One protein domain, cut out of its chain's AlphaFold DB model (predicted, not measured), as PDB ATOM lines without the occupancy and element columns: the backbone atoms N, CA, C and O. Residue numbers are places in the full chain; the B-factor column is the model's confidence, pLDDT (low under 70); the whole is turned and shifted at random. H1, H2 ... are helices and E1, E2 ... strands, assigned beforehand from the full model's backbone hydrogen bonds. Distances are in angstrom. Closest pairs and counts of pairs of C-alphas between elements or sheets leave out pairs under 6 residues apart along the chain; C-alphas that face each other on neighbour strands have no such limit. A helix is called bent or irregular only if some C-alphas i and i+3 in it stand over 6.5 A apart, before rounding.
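This is residues 6 to 54, 128 to 143 and 154 to 183 of the 189 residues of an uncharacterized protein of Deinococcus cellulosilyticus NBRC 106333 = KACC 11606 (UniProt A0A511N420). A small antiparallel sheet of three short strands has the long helix H1 running along one face, two layers in all, while the short helix H3 only grazes the sheet with residues 171 to 175. The small helix H2 lies toward one end of the longest axis, and the loop of residues 10 to 30 reaches toward the other end. The printed part has 95 residues, with three named helices and three named strands in the order E1 E2 H1 E3 H2 H3; the sheet's order is E2 - E1 - E3. The class is mixed, helices and strands, with under half of the residues in named elements. The whole is compact, with a radius of gyration of the C-alphas of 13.9 A and spans of 41 by 29 by 27 A.

In the sheet, E1, residues 6 to 9, is the inner strand between the edge strands E2, residues 31 to 35, and E3, residues 129 to 133. E1 and E3 are antiparallel at 154 degrees, with N 6 and O 132 within hydrogen-bond range at 2.8 A. E1 and E2 form a hairpin, antiparallel at 153 degrees, with N 7 and O 33 at 2.7 A. H1, residues 38 to 53, is on the sheet at a height over the sheet of 8.8 A and runs along the strands, at 11 degrees to E1 on the local plane. It lies over E1 and, only just, over E3, on which 3 of its C-alphas fall. The closest C-alphas of H1 and E3 are those of Ala 45 and Tyr 129, 5.6 A apart. H3, residues 168 to 176, only grazes the sheet; its closest C-alpha pair with E2 is Val 175 and Pro 31, at 7.4 A. H2, residues 139 to 143, is not on the sheet. H2 and H3 are close but not clearly touching, their closest C-alphas being those of Leu 142 and Ala 174, 7.7 A apart. H1 is apart from both H2 and H3. Every O i to N i+4 pair is within hydrogen-bond range in H2 and H3; in H1 10 of 12 are.

E1 begins at C-alpha 6 (6.394, -4.828, 89.518) and measures 10.1 A; E2 measures 11.8 A and E3 13.5 A. H1 measures 22.0 A, ends at C-alpha 53 (-12.961, -3.093, 80.759), and is irregular, with C-alphas 48 and 51 7.0 A apart. H2 measures 6.2 A. H3 measures 12.1 A and ends at C-alpha 176 (10.434, -12.467, 96.010).

The two C-alphas farthest apart are those of Glu 17 and Gln 140, at 43.5 A. Residues 55 to 127 are not printed, with 12.6 A between C-alphas 54 and 128; residues 144 to 153 are not printed, with 19.0 A between C-alphas 143 and 154. The link from E1 to E2 is long, with 21 residues. Residues 27 to 28 pair in parallel with residues 181 to 182. The mean pLDDT of the printed part is 86.0, and residues 11 to 23 and 156 to 161 are under 70.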
ATOM      1  N   LEU A   6       6.927  -3.685  90.243       97.75
ATOM      2  CA  LEU A   6       6.394  -4.828  89.518       97.75
ATOM      3  C   LEU A   6       4.917  -4.588  89.218       97.75
ATOM      4  O   LEU A   6       4.138  -4.319  90.125       97.75
ATOM      5  N   VAL A   7       4.542  -4.726  87.955       97.12
ATOM      6  CA  VAL A   7       3.162  -4.866  87.500       97.12
ATOM      7  C   VAL A   7       2.877  -6.351  87.328       97.12
ATOM      8  O   VAL A   7       3.606  -7.028  86.597       97.12
ATOM      9  N   MET A   8       1.832  -6.848  87.982       93.38
ATOM     10  CA  MET A   8       1.385  -8.243  87.901       93.38
ATOM     11  C   MET A   8      -0.113  -8.335  87.600       93.38
ATOM     12  O   MET A   8      -0.857  -7.410  87.931       93.38
ATOM     13  N   ASP A   9      -0.548  -9.424  86.963       89.25
ATOM     14  CA  ASP A   9      -1.978  -9.740  86.820       89.25
ATOM     15  C   ASP A   9      -2.531 -10.150  88.186       89.25
ATOM     16  O   ASP A   9      -1.895 -10.909  88.923       89.25
ATOM     17  N   ARG A  10      -3.708  -9.630  88.536       83.88
ATOM     18  CA  ARG A  10      -4.485 -10.154  89.654       83.88
ATOM     19  C   ARG A  10      -5.415 -11.211  89.083       83.88
ATOM     20  O   ARG A  10      -6.445 -10.899  88.486       83.88
ATOM     21  N   ASP A  11      -5.039 -12.467  89.284       69.44
ATOM     22  CA  ASP A  11      -5.850 -13.599  88.858       69.44
ATOM     23  C   ASP A  11      -7.154 -13.719  89.595       69.44
ATOM     24  O   ASP A  11      -7.181 -13.842  90.813       69.44
ATOM     25  N   TYR A  12      -8.240 -13.817  88.841       61.22
ATOM     26  CA  TYR A  12      -9.516 -14.245  89.383       61.22
ATOM     27  C   TYR A  12      -9.355 -15.681  89.877       61.22
ATOM     28  O   TYR A  12      -9.507 -16.620  89.098       61.22
ATOM     29  N   LEU A  13      -9.070 -15.867  91.169       53.19
ATOM     30  CA  LEU A  13      -9.302 -17.152  91.810       53.19
ATOM     31  C   LEU A  13     -10.813 -17.256  91.961       53.19
ATOM     32  O   LEU A  13     -11.412 -16.798  92.936       53.19
ATOM     33  N   TYR A  14     -11.445 -17.778  90.916       50.75
ATOM     34  CA  TYR A  14     -12.830 -18.178  90.981       50.75
ATOM     35  C   TYR A  14     -12.914 -19.320  91.987       50.75
ATOM     36  O   TYR A  14     -12.291 -20.362  91.805       50.75
ATOM     37  N   ASN A  15     -13.647 -19.115  93.077       49.09
ATOM     38  CA  ASN A  15     -14.044 -20.218  93.933       49.09
ATOM     39  C   ASN A  15     -15.542 -20.492  93.728       49.09
ATOM     40  O   ASN A  15     -16.376 -19.584  93.669       49.09
ATOM     41  N   ASP A  16     -15.894 -21.771  93.641       52.69
ATOM     42  CA  ASP A  16     -17.283 -22.214  93.460       52.69
ATOM     43  C   ASP A  16     -18.206 -21.806  94.621       52.69
ATOM     44  O   ASP A  16     -19.432 -21.853  94.508       52.69
ATOM     45  N   GLU A  17     -17.631 -21.428  95.765       52.75
ATOM     46  CA  GLU A  17     -18.374 -21.063  96.970       52.75
ATOM     47  C   GLU A  17     -18.773 -19.587  97.004       52.75
ATOM     48  O   GLU A  17     -19.818 -19.247  97.564       52.75
ATOM     49  N   THR A  18     -17.955 -18.703  96.427       50.56
ATOM     50  CA  THR A  18     -18.148 -17.258  96.525       50.56
ATOM     51  C   THR A  18     -18.222 -16.556  95.179       50.56
ATOM     52  O   THR A  18     -18.509 -15.380  95.211       50.56
ATOM     53  N   TYR A  19     -18.059 -17.194  94.011       53.50
ATOM     54  CA  TYR A  19     -18.309 -16.561  92.691       53.50
ATOM     55  C   TYR A  19     -17.750 -15.120  92.564       53.50
ATOM     56  O   TYR A  19     -18.350 -14.260  91.920       53.50
ATOM     57  N   ALA A  20     -16.644 -14.819  93.243       48.62
ATOM     58  CA  ALA A  20     -16.063 -13.489  93.330       48.62
ATOM     59  C   ALA A  20     -14.547 -13.595  93.239       48.62
ATOM     60  O   ALA A  20     -13.982 -14.593  93.693       48.62
ATOM     61  N   PRO A  21     -13.882 -12.564  92.693       55.38
ATOM     62  CA  PRO A  21     -12.434 -12.481  92.731       55.38
ATOM     63  C   PRO A  21     -11.944 -12.484  94.176       55.38
ATOM     64  O   PRO A  21     -12.084 -11.488  94.891       55.38
ATOM     65  N   TRP A  22     -11.344 -13.592  94.600       56.88
ATOM     66  CA  TRP A  22     -10.438 -13.574  95.733       56.88
ATOM     67  C   TRP A  22      -9.020 -13.539  95.178       56.88
ATOM     68  O   TRP A  22      -8.647 -14.349  94.341       56.88
ATOM     69  N   PHE A  23      -8.231 -12.584  95.637       67.69
ATOM     70  CA  PHE A  23      -6.800 -12.535  95.380       67.69
ATOM     71  C   PHE A  23      -6.106 -12.616  96.737       67.69
ATOM     72  O   PHE A  23      -6.576 -11.981  97.686       67.69
ATOM     73  N   ASP A  24      -5.011 -13.353  96.848       74.00
ATOM     74  CA  ASP A  24      -4.143 -13.237  98.017       74.00
ATOM     75  C   ASP A  24      -3.114 -12.134  97.743       74.00
ATOM     76  O   ASP A  24      -2.439 -12.149  96.715       74.00
ATOM     77  N   ASP A  25      -3.035 -11.145  98.635       77.56
ATOM     78  CA  ASP A  25      -2.180  -9.963  98.475       77.56
ATOM     79  C   ASP A  25      -0.679 -10.307  98.415       77.56
ATOM     80  O   ASP A  25       0.120  -9.462  98.017       77.56
ATOM     81  N   ASN A  26      -0.282 -11.528  98.798       86.44
ATOM     82  CA  ASN A  26       1.115 -11.967  98.759       86.44
ATOM     83  C   ASN A  26       1.434 -12.939  97.616       86.44
ATOM     84  O   ASN A  26       2.589 -13.343  97.496       86.44
ATOM     85  N   ILE A  27       0.454 -13.316  96.790       88.50
ATOM     86  CA  ILE A  27       0.645 -14.297  95.718       88.50
ATOM     87  C   ILE A  27       0.759 -13.598  94.363       88.50
ATOM     88  O   ILE A  27      -0.062 -12.763  93.988       88.50
ATOM     89  N   CYS A  28       1.784 -13.976  93.605       89.62
ATOM     90  CA  CYS A  28       1.982 -13.588  92.220       89.62
ATOM     91  C   CYS A  28       1.908 -14.828  91.334       89.62
ATOM     92  O   CYS A  28       2.672 -15.771  91.509       89.62
ATOM     93  N   THR A  29       1.031 -14.806  90.344       87.31
ATOM     94  CA  THR A  29       0.874 -15.906  89.382       87.31
ATOM     95  C   THR A  29       1.340 -15.511  87.977       87.31
ATOM     96  O   THR A  29       1.779 -16.351  87.189       87.31
ATOM     97  N   GLU A  30       1.291 -14.214  87.660       89.81
ATOM     98  CA  GLU A  30       1.749 -13.641  86.395       89.81
ATOM     99  C   GLU A  30       2.407 -12.269  86.613       89.81
ATOM    100  O   GLU A  30       1.737 -11.232  86.612       89.81
ATOM    101  N   PRO A  31       3.741 -12.227  86.775       94.19
ATOM    102  CA  PRO A  31       4.483 -10.979  86.706       94.19
ATOM    103  C   PRO A  31       4.609 -10.527  85.247       94.19
ATOM    104  O   PRO A  31       5.023 -11.287  84.370       94.19
ATOM    105  N   ILE A  32       4.280  -9.265  84.985       95.06
ATOM    106  CA  ILE A  32       4.148  -8.733  83.622       95.06
ATOM    107  C   ILE A  32       5.319  -7.830  83.276       95.06
ATOM    108  O   ILE A  32       5.901  -7.933  82.195       95.06
ATOM    109  N   ARG A  33       5.639  -6.887  84.170       97.31
ATOM    110  CA  ARG A  33       6.650  -5.869  83.884       97.31
ATOM    111  C   ARG A  33       7.232  -5.245  85.138       97.31
ATOM    112  O   ARG A  33       6.495  -4.929  86.055       97.31
ATOM    113  N   ILE A  34       8.531  -4.967  85.134       98.00
ATOM    114  CA  ILE A  34       9.213  -4.180  86.164       98.00
ATOM    115  C   ILE A  34       9.633  -2.822  85.587       98.00
ATOM    116  O   ILE A  34      10.321  -2.745  84.558       98.00
ATOM    117  N   LEU A  35       9.226  -1.749  86.268       97.75
ATOM    118  CA  LEU A  35       9.425  -0.343  85.902       97.75
ATOM    119  C   LEU A  35      10.167   0.420  87.010       97.75
ATOM    120  O   LEU A  35      10.288  -0.062  88.133       97.75
ATOM    121  N   ASP A  36      10.734   1.578  86.674       95.44
ATOM    122  CA  ASP A  36      11.596   2.353  87.585       95.44
ATOM    123  C   ASP A  36      10.812   3.275  88.514       95.44
ATOM    124  O   ASP A  36      11.262   3.600  89.616       95.44
ATOM    125  N   THR A  37       9.629   3.701  88.080       96.50
ATOM    126  CA  THR A  37       8.787   4.623  88.834       96.50
ATOM    127  C   THR A  37       7.388   4.063  89.033       96.50
ATOM    128  O   THR A  37       6.862   3.313  88.209       96.50
ATOM    129  N   ARG A  38       6.770   4.459  90.150       96.69
ATOM    130  CA  ARG A  38       5.396   4.078  90.475       96.69
ATOM    131  C   ARG A  38       4.405   4.616  89.450       96.69
ATOM    132  O   ARG A  38       3.506   3.895  89.049       96.69
ATOM    133  N   GLU A  39       4.601   5.859  89.018       96.94
ATOM    134  CA  GLU A  39       3.733   6.535  88.050       96.94
ATOM    135  C   GLU A  39       3.714   5.801  86.703       96.94
ATOM    136  O   GLU A  39       2.644   5.516  86.170       96.94
ATOM    137  N   GLU A  40       4.881   5.407  86.182       97.31
ATOM    138  CA  GLU A  40       4.954   4.618  84.948       97.31
ATOM    139  C   GLU A  40       4.304   3.241  85.108       97.31
ATOM    140  O   GLU A  40       3.651   2.762  84.181       97.31
ATOM    141  N   ALA A  41       4.464   2.603  86.272       97.69
ATOM    142  CA  ALA A  41       3.854   1.311  86.563       97.69
ATOM    143  C   ALA A  41       2.329   1.385  86.665       97.69
ATOM    144  O   ALA A  41       1.639   0.559  86.071       97.69
ATOM    145  N   GLU A  42       1.799   2.399  87.346       96.12
ATOM    146  CA  GLU A  42       0.360   2.647  87.453       96.12
ATOM    147  C   GLU A  42      -0.243   3.001  86.089       96.12
ATOM    148  O   GLU A  42      -1.286   2.455  85.725       96.12
ATOM    149  N   GLN A  43       0.435   3.824  85.282       96.06
ATOM    150  CA  GLN A  43      -0.008   4.109  83.916       96.06
ATOM    151  C   GLN A  43       0.003   2.842  83.053       96.06
ATOM    152  O   GLN A  43      -0.978   2.562  82.368       96.06
ATOM    153  N   PHE A  44       1.078   2.050  83.098       96.88
ATOM    154  CA  PHE A  44       1.171   0.803  82.337       96.88
ATOM    155  C   PHE A  44       0.071  -0.190  82.734       96.88
ATOM    156  O   PHE A  44      -0.577  -0.756  81.857       96.88
ATOM    157  N   ALA A  45      -0.188  -0.356  84.034       95.69
ATOM    158  CA  ALA A  45      -1.271  -1.192  84.545       95.69
ATOM    159  C   ALA A  45      -2.648  -0.721  84.047       95.69
ATOM    160  O   ALA A  45      -3.480  -1.544  83.661       95.69
ATOM    161  N   ARG A  46      -2.885   0.600  83.997       94.81
ATOM    162  CA  ARG A  46      -4.135   1.155  83.457       94.81
ATOM    163  C   ARG A  46      -4.301   0.875  81.968       94.81
ATOM    164  O   ARG A  46      -5.361   0.416  81.559       94.81
ATOM    165  N   GLU A  47      -3.265   1.118  81.170       96.06
ATOM    166  CA  GLU A  47      -3.291   0.838  79.727       96.06
ATOM    167  C   GLU A  47      -3.536  -0.649  79.447       96.06
ATOM    168  O   GLU A  47      -4.317  -1.011  78.564       96.06
ATOM    169  N   LEU A  48      -2.925  -1.524  80.247       94.56
ATOM    170  CA  LEU A  48      -3.093  -2.964  80.123       94.56
ATOM    171  C   LEU A  48      -4.513  -3.432  80.486       94.56
ATOM    172  O   LEU A  48      -5.002  -4.404  79.913       94.56
ATOM    173  N   ALA A  49      -5.205  -2.729  81.387       93.12
ATOM    174  CA  ALA A  49      -6.584  -3.026  81.781       93.12
ATOM    175  C   ALA A  49      -7.639  -2.605  80.748       93.12
ATOM    176  O   ALA A  49      -8.736  -3.170  80.753       93.12
ATOM    177  N   LEU A  50      -7.339  -1.665  79.840       94.50
ATOM    178  CA  LEU A  50      -8.313  -1.134  78.874       94.50
ATOM    179  C   LEU A  50      -9.084  -2.219  78.098       94.50
ATOM    180  O   LEU A  50     -10.307  -2.104  77.984       94.50
ATOM    181  N   PRO A  51      -8.452  -3.283  77.558       93.00
ATOM    182  CA  PRO A  51      -9.178  -4.330  76.847       93.00
ATOM    183  C   PRO A  51     -10.125  -5.126  77.749       93.00
ATOM    184  O   PRO A  51     -11.153  -5.579  77.259       93.00
ATOM    185  N   ARG A  52      -9.812  -5.278  79.045       90.50
ATOM    186  CA  ARG A  52     -10.627  -6.057  79.993       90.50
ATOM    187  C   ARG A  52     -11.834  -5.273  80.521       90.50
ATOM    188  O   ARG A  52     -12.821  -5.878  80.915       90.50
ATOM    189  N   PHE A  53     -11.795  -3.939  80.470       92.25
ATOM    190  CA  PHE A  53     -12.961  -3.093  80.759       92.25
ATOM    191  C   PHE A  53     -13.970  -3.025  79.604       92.25
ATOM    192  O   PHE A  53     -15.110  -2.620  79.815       92.25
ATOM    193  N   ARG A  54     -13.595  -3.398  78.378       93.88
ATOM    194  CA  ARG A  54     -14.513  -3.412  77.229       93.88
ATOM    195  C   ARG A  54     -15.450  -4.620  77.309       93.88
ATOM    196  O   ARG A  54     -14.978  -5.743  77.425       93.88
ATOM    197  N   PHE A 128      -7.581  -5.284  87.761       87.19
ATOM    198  CA  PHE A 128      -7.031  -6.375  86.951       87.19
ATOM    199  C   PHE A 128      -5.527  -6.553  87.125       87.19
ATOM    200  O   PHE A 128      -5.002  -7.638  86.929       87.19
ATOM    201  N   TYR A 129      -4.839  -5.459  87.436       91.38
ATOM    202  CA  TYR A 129      -3.393  -5.416  87.543       91.38
ATOM    203  C   TYR A 129      -3.013  -4.696  88.823       91.38
ATOM    204  O   TYR A 129      -3.668  -3.730  89.228       91.38
ATOM    205  N   GLU A 130      -1.945  -5.167  89.446       92.06
ATOM    206  CA  GLU A 130      -1.413  -4.616  90.681       92.06
ATOM    207  C   GLU A 130       0.010  -4.116  90.489       92.06
ATOM    208  O   GLU A 130       0.785  -4.693  89.731       92.06
ATOM    209  N   VAL A 131       0.332  -3.026  91.188       95.38
ATOM    210  CA  VAL A 131       1.660  -2.420  91.218       95.38
ATOM    211  C   VAL A 131       2.262  -2.625  92.601       95.38
ATOM    212  O   VAL A 131       1.773  -2.059  93.581       95.38
ATOM    213  N   VAL A 132       3.354  -3.382  92.669       95.94
ATOM    214  CA  VAL A 132       4.058  -3.724  93.910       95.94
ATOM    215  C   VAL A 132       5.447  -3.090  93.909       95.94
ATOM    216  O   VAL A 132       6.199  -3.209  92.944       95.94
ATOM    217  N   GLU A 133       5.793  -2.382  94.984       97.25
ATOM    218  CA  GLU A 133       7.129  -1.800  95.168       97.25
ATOM    219  C   GLU A 133       8.112  -2.869  95.659       97.25
ATOM    220  O   GLU A 133       7.780  -3.685  96.515       97.25
ATOM    221  N   SER A 134       9.337  -2.853  95.134       97.19
ATOM    222  CA  SER A 134      10.400  -3.757  95.567       97.19
ATOM    223  C   SER A 134      10.697  -3.605  97.060       97.19
ATOM    224  O   SER A 134      10.893  -2.492  97.550       97.19
ATOM    225  N   THR A 135      10.826  -4.728  97.760       96.25
ATOM    226  CA  THR A 135      11.314  -4.784  99.146       96.25
ATOM    227  C   THR A 135      12.834  -4.951  99.210       96.25
ATOM    228  O   THR A 135      13.446  -4.643 100.232       96.25
ATOM    229  N   SER A 136      13.455  -5.410  98.118       94.50
ATOM    230  CA  SER A 136      14.907  -5.509  97.975       94.50
ATOM    231  C   SER A 136      15.563  -4.150  97.714       94.50
ATOM    232  O   SER A 136      15.042  -3.318  96.973       94.50
ATOM    233  N   GLU A 137      16.761  -3.962  98.270       93.69
ATOM    234  CA  GLU A 137      17.629  -2.809  97.998       93.69
ATOM    235  C   GLU A 137      18.812  -3.154  97.071       93.69
ATOM    236  O   GLU A 137      19.631  -2.279  96.782       93.69
ATOM    237  N   ASP A 138      18.924  -4.407  96.605       95.75
ATOM    238  CA  ASP A 138      20.025  -4.866  95.746       95.75
ATOM    239  C   ASP A 138      19.797  -4.462  94.270       95.75
ATOM    240  O   ASP A 138      18.964  -5.068  93.587       95.75
ATOM    241  N   PRO A 139      20.550  -3.478  93.729       94.31
ATOM    242  CA  PRO A 139      20.385  -3.026  92.347       94.31
ATOM    243  C   PRO A 139      20.665  -4.116  91.309       94.31
ATOM    244  O   PRO A 139      20.063  -4.093  90.238       94.31
ATOM    245  N   GLN A 140      21.589  -5.041  91.585       95.81
ATOM    246  CA  GLN A 140      21.961  -6.070  90.618       95.81
ATOM    247  C   GLN A 140      20.866  -7.133  90.523       95.81
ATOM    248  O   GLN A 140      20.502  -7.525  89.414       95.81
ATOM    249  N   ALA A 141      20.312  -7.549  91.664       96.56
ATOM    250  CA  ALA A 141      19.188  -8.479  91.700       96.56
ATOM    251  C   ALA A 141      17.947  -7.886  91.010       96.56
ATOM    252  O   ALA A 141      17.313  -8.554  90.195       96.56
ATOM    253  N   LEU A 142      17.644  -6.606  91.265       97.06
ATOM    254  CA  LEU A 142      16.521  -5.911  90.626       97.06
ATOM    255  C   LEU A 142      16.678  -5.813  89.103       97.06
ATOM    256  O   LEU A 142      15.700  -5.979  88.376       97.06
ATOM    257  N   GLU A 143      17.891  -5.584  88.603       96.62
ATOM    258  CA  GLU A 143      18.139  -5.521  87.158       96.62
ATOM    259  C   GLU A 143      18.062  -6.898  86.482       96.62
ATOM    260  O   GLU A 143      17.554  -7.024  85.363       96.62
ATOM    261  N   VAL A 154       5.215 -15.363  80.640       84.56
ATOM    262  CA  VAL A 154       4.028 -16.140  80.248       84.56
ATOM    263  C   VAL A 154       3.920 -16.206  78.724       84.56
ATOM    264  O   VAL A 154       4.210 -15.239  78.016       84.56
ATOM    265  N   ASP A 155       3.520 -17.363  78.195       79.31
ATOM    266  CA  ASP A 155       3.175 -17.522  76.787       79.31
ATOM    267  C   ASP A 155       1.753 -16.998  76.502       79.31
ATOM    268  O   ASP A 155       0.773 -17.641  76.880       79.31
ATOM    269  N   PRO A 156       1.600 -15.885  75.759       67.62
ATOM    270  CA  PRO A 156       0.296 -15.305  75.449       67.62
ATOM    271  C   PRO A 156      -0.576 -16.192  74.544       67.62
ATOM    272  O   PRO A 156      -1.746 -15.875  74.337       67.62
ATOM    273  N   SER A 157      -0.035 -17.274  73.963       67.00
ATOM    274  CA  SER A 157      -0.800 -18.207  73.124       67.00
ATOM    275  C   SER A 157      -1.596 -19.254  73.912       67.00
ATOM    276  O   SER A 157      -2.460 -19.914  73.332       67.00
ATOM    277  N   GLN A 158      -1.339 -19.399  75.215       61.41
ATOM    278  CA  GLN A 158      -1.971 -20.394  76.083       61.41
ATOM    279  C   GLN A 158      -2.768 -19.682  77.184       61.41
ATOM    280  O   GLN A 158      -2.254 -19.385  78.253       61.41
ATOM    281  N   GLN A 159      -4.037 -19.370  76.900       56.12
ATOM    282  CA  GLN A 159      -4.911 -18.650  77.843       56.12
ATOM    283  C   GLN A 159      -5.646 -19.570  78.830       56.12
ATOM    284  O   GLN A 159      -6.096 -19.106  79.870       56.12
ATOM    285  N   LEU A 160      -5.789 -20.861  78.505       56.34
ATOM    286  CA  LEU A 160      -6.491 -21.844  79.348       56.34
ATOM    287  C   LEU A 160      -5.581 -22.475  80.415       56.34
ATOM    288  O   LEU A 160      -6.070 -22.918  81.446       56.34
ATOM    289  N   TYR A 161      -4.273 -22.502  80.156       66.88
ATOM    290  CA  TYR A 161      -3.233 -22.987  81.059       66.88
ATOM    291  C   TYR A 161      -2.039 -22.055  80.905       66.88
ATOM    292  O   TYR A 161      -1.595 -21.843  79.775       66.88
ATOM    293  N   ARG A 162      -1.509 -21.496  81.998       76.00
ATOM    294  CA  ARG A 162      -0.328 -20.641  81.882       76.00
ATOM    295  C   ARG A 162       0.892 -21.490  81.579       76.00
ATOM    296  O   ARG A 162       1.349 -22.271  82.403       76.00
ATOM    297  N   ALA A 163       1.433 -21.318  80.380       84.75
ATOM    298  CA  ALA A 163       2.736 -21.861  80.039       84.75
ATOM    299  C   ALA A 163       3.805 -20.805  80.321       84.75
ATOM    300  O   ALA A 163       3.797 -19.728  79.719       84.75
ATOM    301  N   TYR A 164       4.739 -21.125  81.213       88.75
ATOM    302  CA  TYR A 164       5.865 -20.254  81.520       88.75
ATOM    303  C   TYR A 164       7.031 -20.515  80.557       88.75
ATOM    304  O   TYR A 164       7.402 -21.653  80.266       88.75
ATOM    305  N   ARG A 165       7.601 -19.437  80.017       90.25
ATOM    306  CA  ARG A 165       8.717 -19.455  79.051       90.25
ATOM    307  C   ARG A 165      10.082 -19.593  79.714       90.25
ATOM    308  O   ARG A 165      11.075 -19.834  79.030       90.25
ATOM    309  N   VAL A 166      10.122 -19.401  81.024       91.12
ATOM    310  CA  VAL A 166      11.309 -19.474  81.873       91.12
ATOM    311  C   VAL A 166      11.013 -20.408  83.050       91.12
ATOM    312  O   VAL A 166       9.836 -20.604  83.366       91.12
ATOM    313  N   PRO A 167      12.038 -21.003  83.682       93.88
ATOM    314  CA  PRO A 167      11.850 -21.829  84.870       93.88
ATOM    315  C   PRO A 167      11.076 -21.087  85.965       93.88
ATOM    316  O   PRO A 167      11.383 -19.939  86.277       93.88
ATOM    317  N   GLU A 168      10.098 -21.755  86.575       93.31
ATOM    318  CA  GLU A 168       9.280 -21.191  87.660       93.31
ATOM    319  C   GLU A 168      10.132 -20.734  88.853       93.31
ATOM    320  O   GLU A 168       9.821 -19.730  89.483       93.31
ATOM    321  N   GLU A 169      11.255 -21.414  89.114       95.19
ATOM    322  CA  GLU A 169      12.231 -21.031  90.142       95.19
ATOM    323  C   GLU A 169      12.860 -19.651  89.887       95.19
ATOM    324  O   GLU A 169      13.023 -18.866  90.822       95.19
ATOM    325  N   ASP A 170      13.141 -19.312  88.625       96.44
ATOM    326  CA  ASP A 170      13.692 -18.005  88.258       96.44
ATOM    327  C   ASP A 170      12.639 -16.902  88.443       96.44
ATOM    328  O   ASP A 170      12.955 -15.791  88.878       96.44
ATOM    329  N   ILE A 171      11.368 -17.209  88.148       95.81
ATOM    330  CA  ILE A 171      10.241 -16.295  88.382       95.81
ATOM    331  C   ILE A 171      10.045 -16.082  89.885       95.81
ATOM    332  O   ILE A 171       9.930 -14.940  90.330       95.81
ATOM    333  N   ALA A 172      10.061 -17.164  90.667       96.50
ATOM    334  CA  ALA A 172       9.909 -17.134  92.114       96.50
ATOM    335  C   ALA A 172      10.982 -16.268  92.785       96.50
ATOM    336  O   ALA A 172      10.656 -15.397  93.595       96.50
ATOM    337  N   GLU A 173      12.253 -16.435  92.410       97.44
ATOM    338  CA  GLU A 173      13.335 -15.596  92.937       97.44
ATOM    339  C   GLU A 173      13.189 -14.125  92.516       97.44
ATOM    340  O   GLU A 173      13.468 -13.229  93.316       97.44
ATOM    341  N   ALA A 174      12.688 -13.846  91.307       97.38
ATOM    342  CA  ALA A 174      12.442 -12.480  90.850       97.38
ATOM    343  C   ALA A 174      11.308 -11.782  91.627       97.38
ATOM    344  O   ALA A 174      11.491 -10.649  92.081       97.38
ATOM    345  N   VAL A 175      10.146 -12.425  91.811       96.81
ATOM    346  CA  VAL A 175       8.993 -11.801  92.498       96.81
ATOM    347  C   VAL A 175       9.194 -11.694  94.011       96.81
ATOM    348  O   VAL A 175       8.686 -10.765  94.639       96.81
ATOM    349  N   LYS A 176      10.033 -12.552  94.600       97.56
ATOM    350  CA  LYS A 176      10.434 -12.467  96.010       97.56
ATOM    351  C   LYS A 176      11.132 -11.151  96.357       97.56
ATOM    352  O   LYS A 176      11.007 -10.675  97.486       97.56
ATOM    353  N   LEU A 177      11.796 -10.504  95.392       97.50
ATOM    354  CA  LEU A 177      12.365  -9.156  95.557       97.50
ATOM    355  C   LEU A 177      11.300  -8.072  95.812       97.50
ATOM    356  O   LEU A 177      11.645  -6.956  96.204       97.50
ATOM    357  N   PHE A 178      10.026  -8.398  95.593       96.69
ATOM    358  CA  PHE A 178       8.849  -7.565  95.833       96.69
ATOM    359  C   PHE A 178       8.037  -8.046  97.045       96.69
ATOM    360  O   PHE A 178       6.971  -7.510  97.320       96.69
ATOM    361  N   GLY A 179       8.555  -9.018  97.807       95.56
ATOM    362  CA  GLY A 179       7.869  -9.581  98.973       95.56
ATOM    363  C   GLY A 179       6.720 -10.530  98.631       95.56
ATOM    364  O   GLY A 179       5.878 -10.762  99.489       95.56
ATOM    365  N   LEU A 180       6.690 -11.059  97.406       95.25
ATOM    366  CA  LEU A 180       5.643 -11.950  96.911       95.25
ATOM    367  C   LEU A 180       6.124 -13.406  96.875       95.25
ATOM    368  O   LEU A 180       7.320 -13.675  96.729       95.25
ATOM    369  N   GLU A 181       5.182 -14.336  96.962       93.94
ATOM    370  CA  GLU A 181       5.352 -15.755  96.658       93.94
ATOM    371  C   GLU A 181       4.828 -16.037  95.246       93.94
ATOM    372  O   GLU A 181       3.819 -15.474  94.824       93.94
ATOM    373  N   PHE A 182       5.552 -16.862  94.485       92.06
ATOM    374  CA  PHE A 182       5.121 -17.256  93.148       92.06
ATOM    375  C   PHE A 182       4.347 -18.566  93.212       92.06
ATOM    376  O   PHE A 182       4.900 -19.581  93.631       92.06
ATOM    377  N   GLU A 183       3.104 -18.544  92.740       88.38
ATOM    378  CA  GLU A 183       2.282 -19.742  92.581       88.38
ATOM    379  C   GLU A 183       1.932 -19.918  91.097       88.38
ATOM    380  O   GLU A 183       1.227 -19.082  90.524       88.38
TER     381      GLU A 183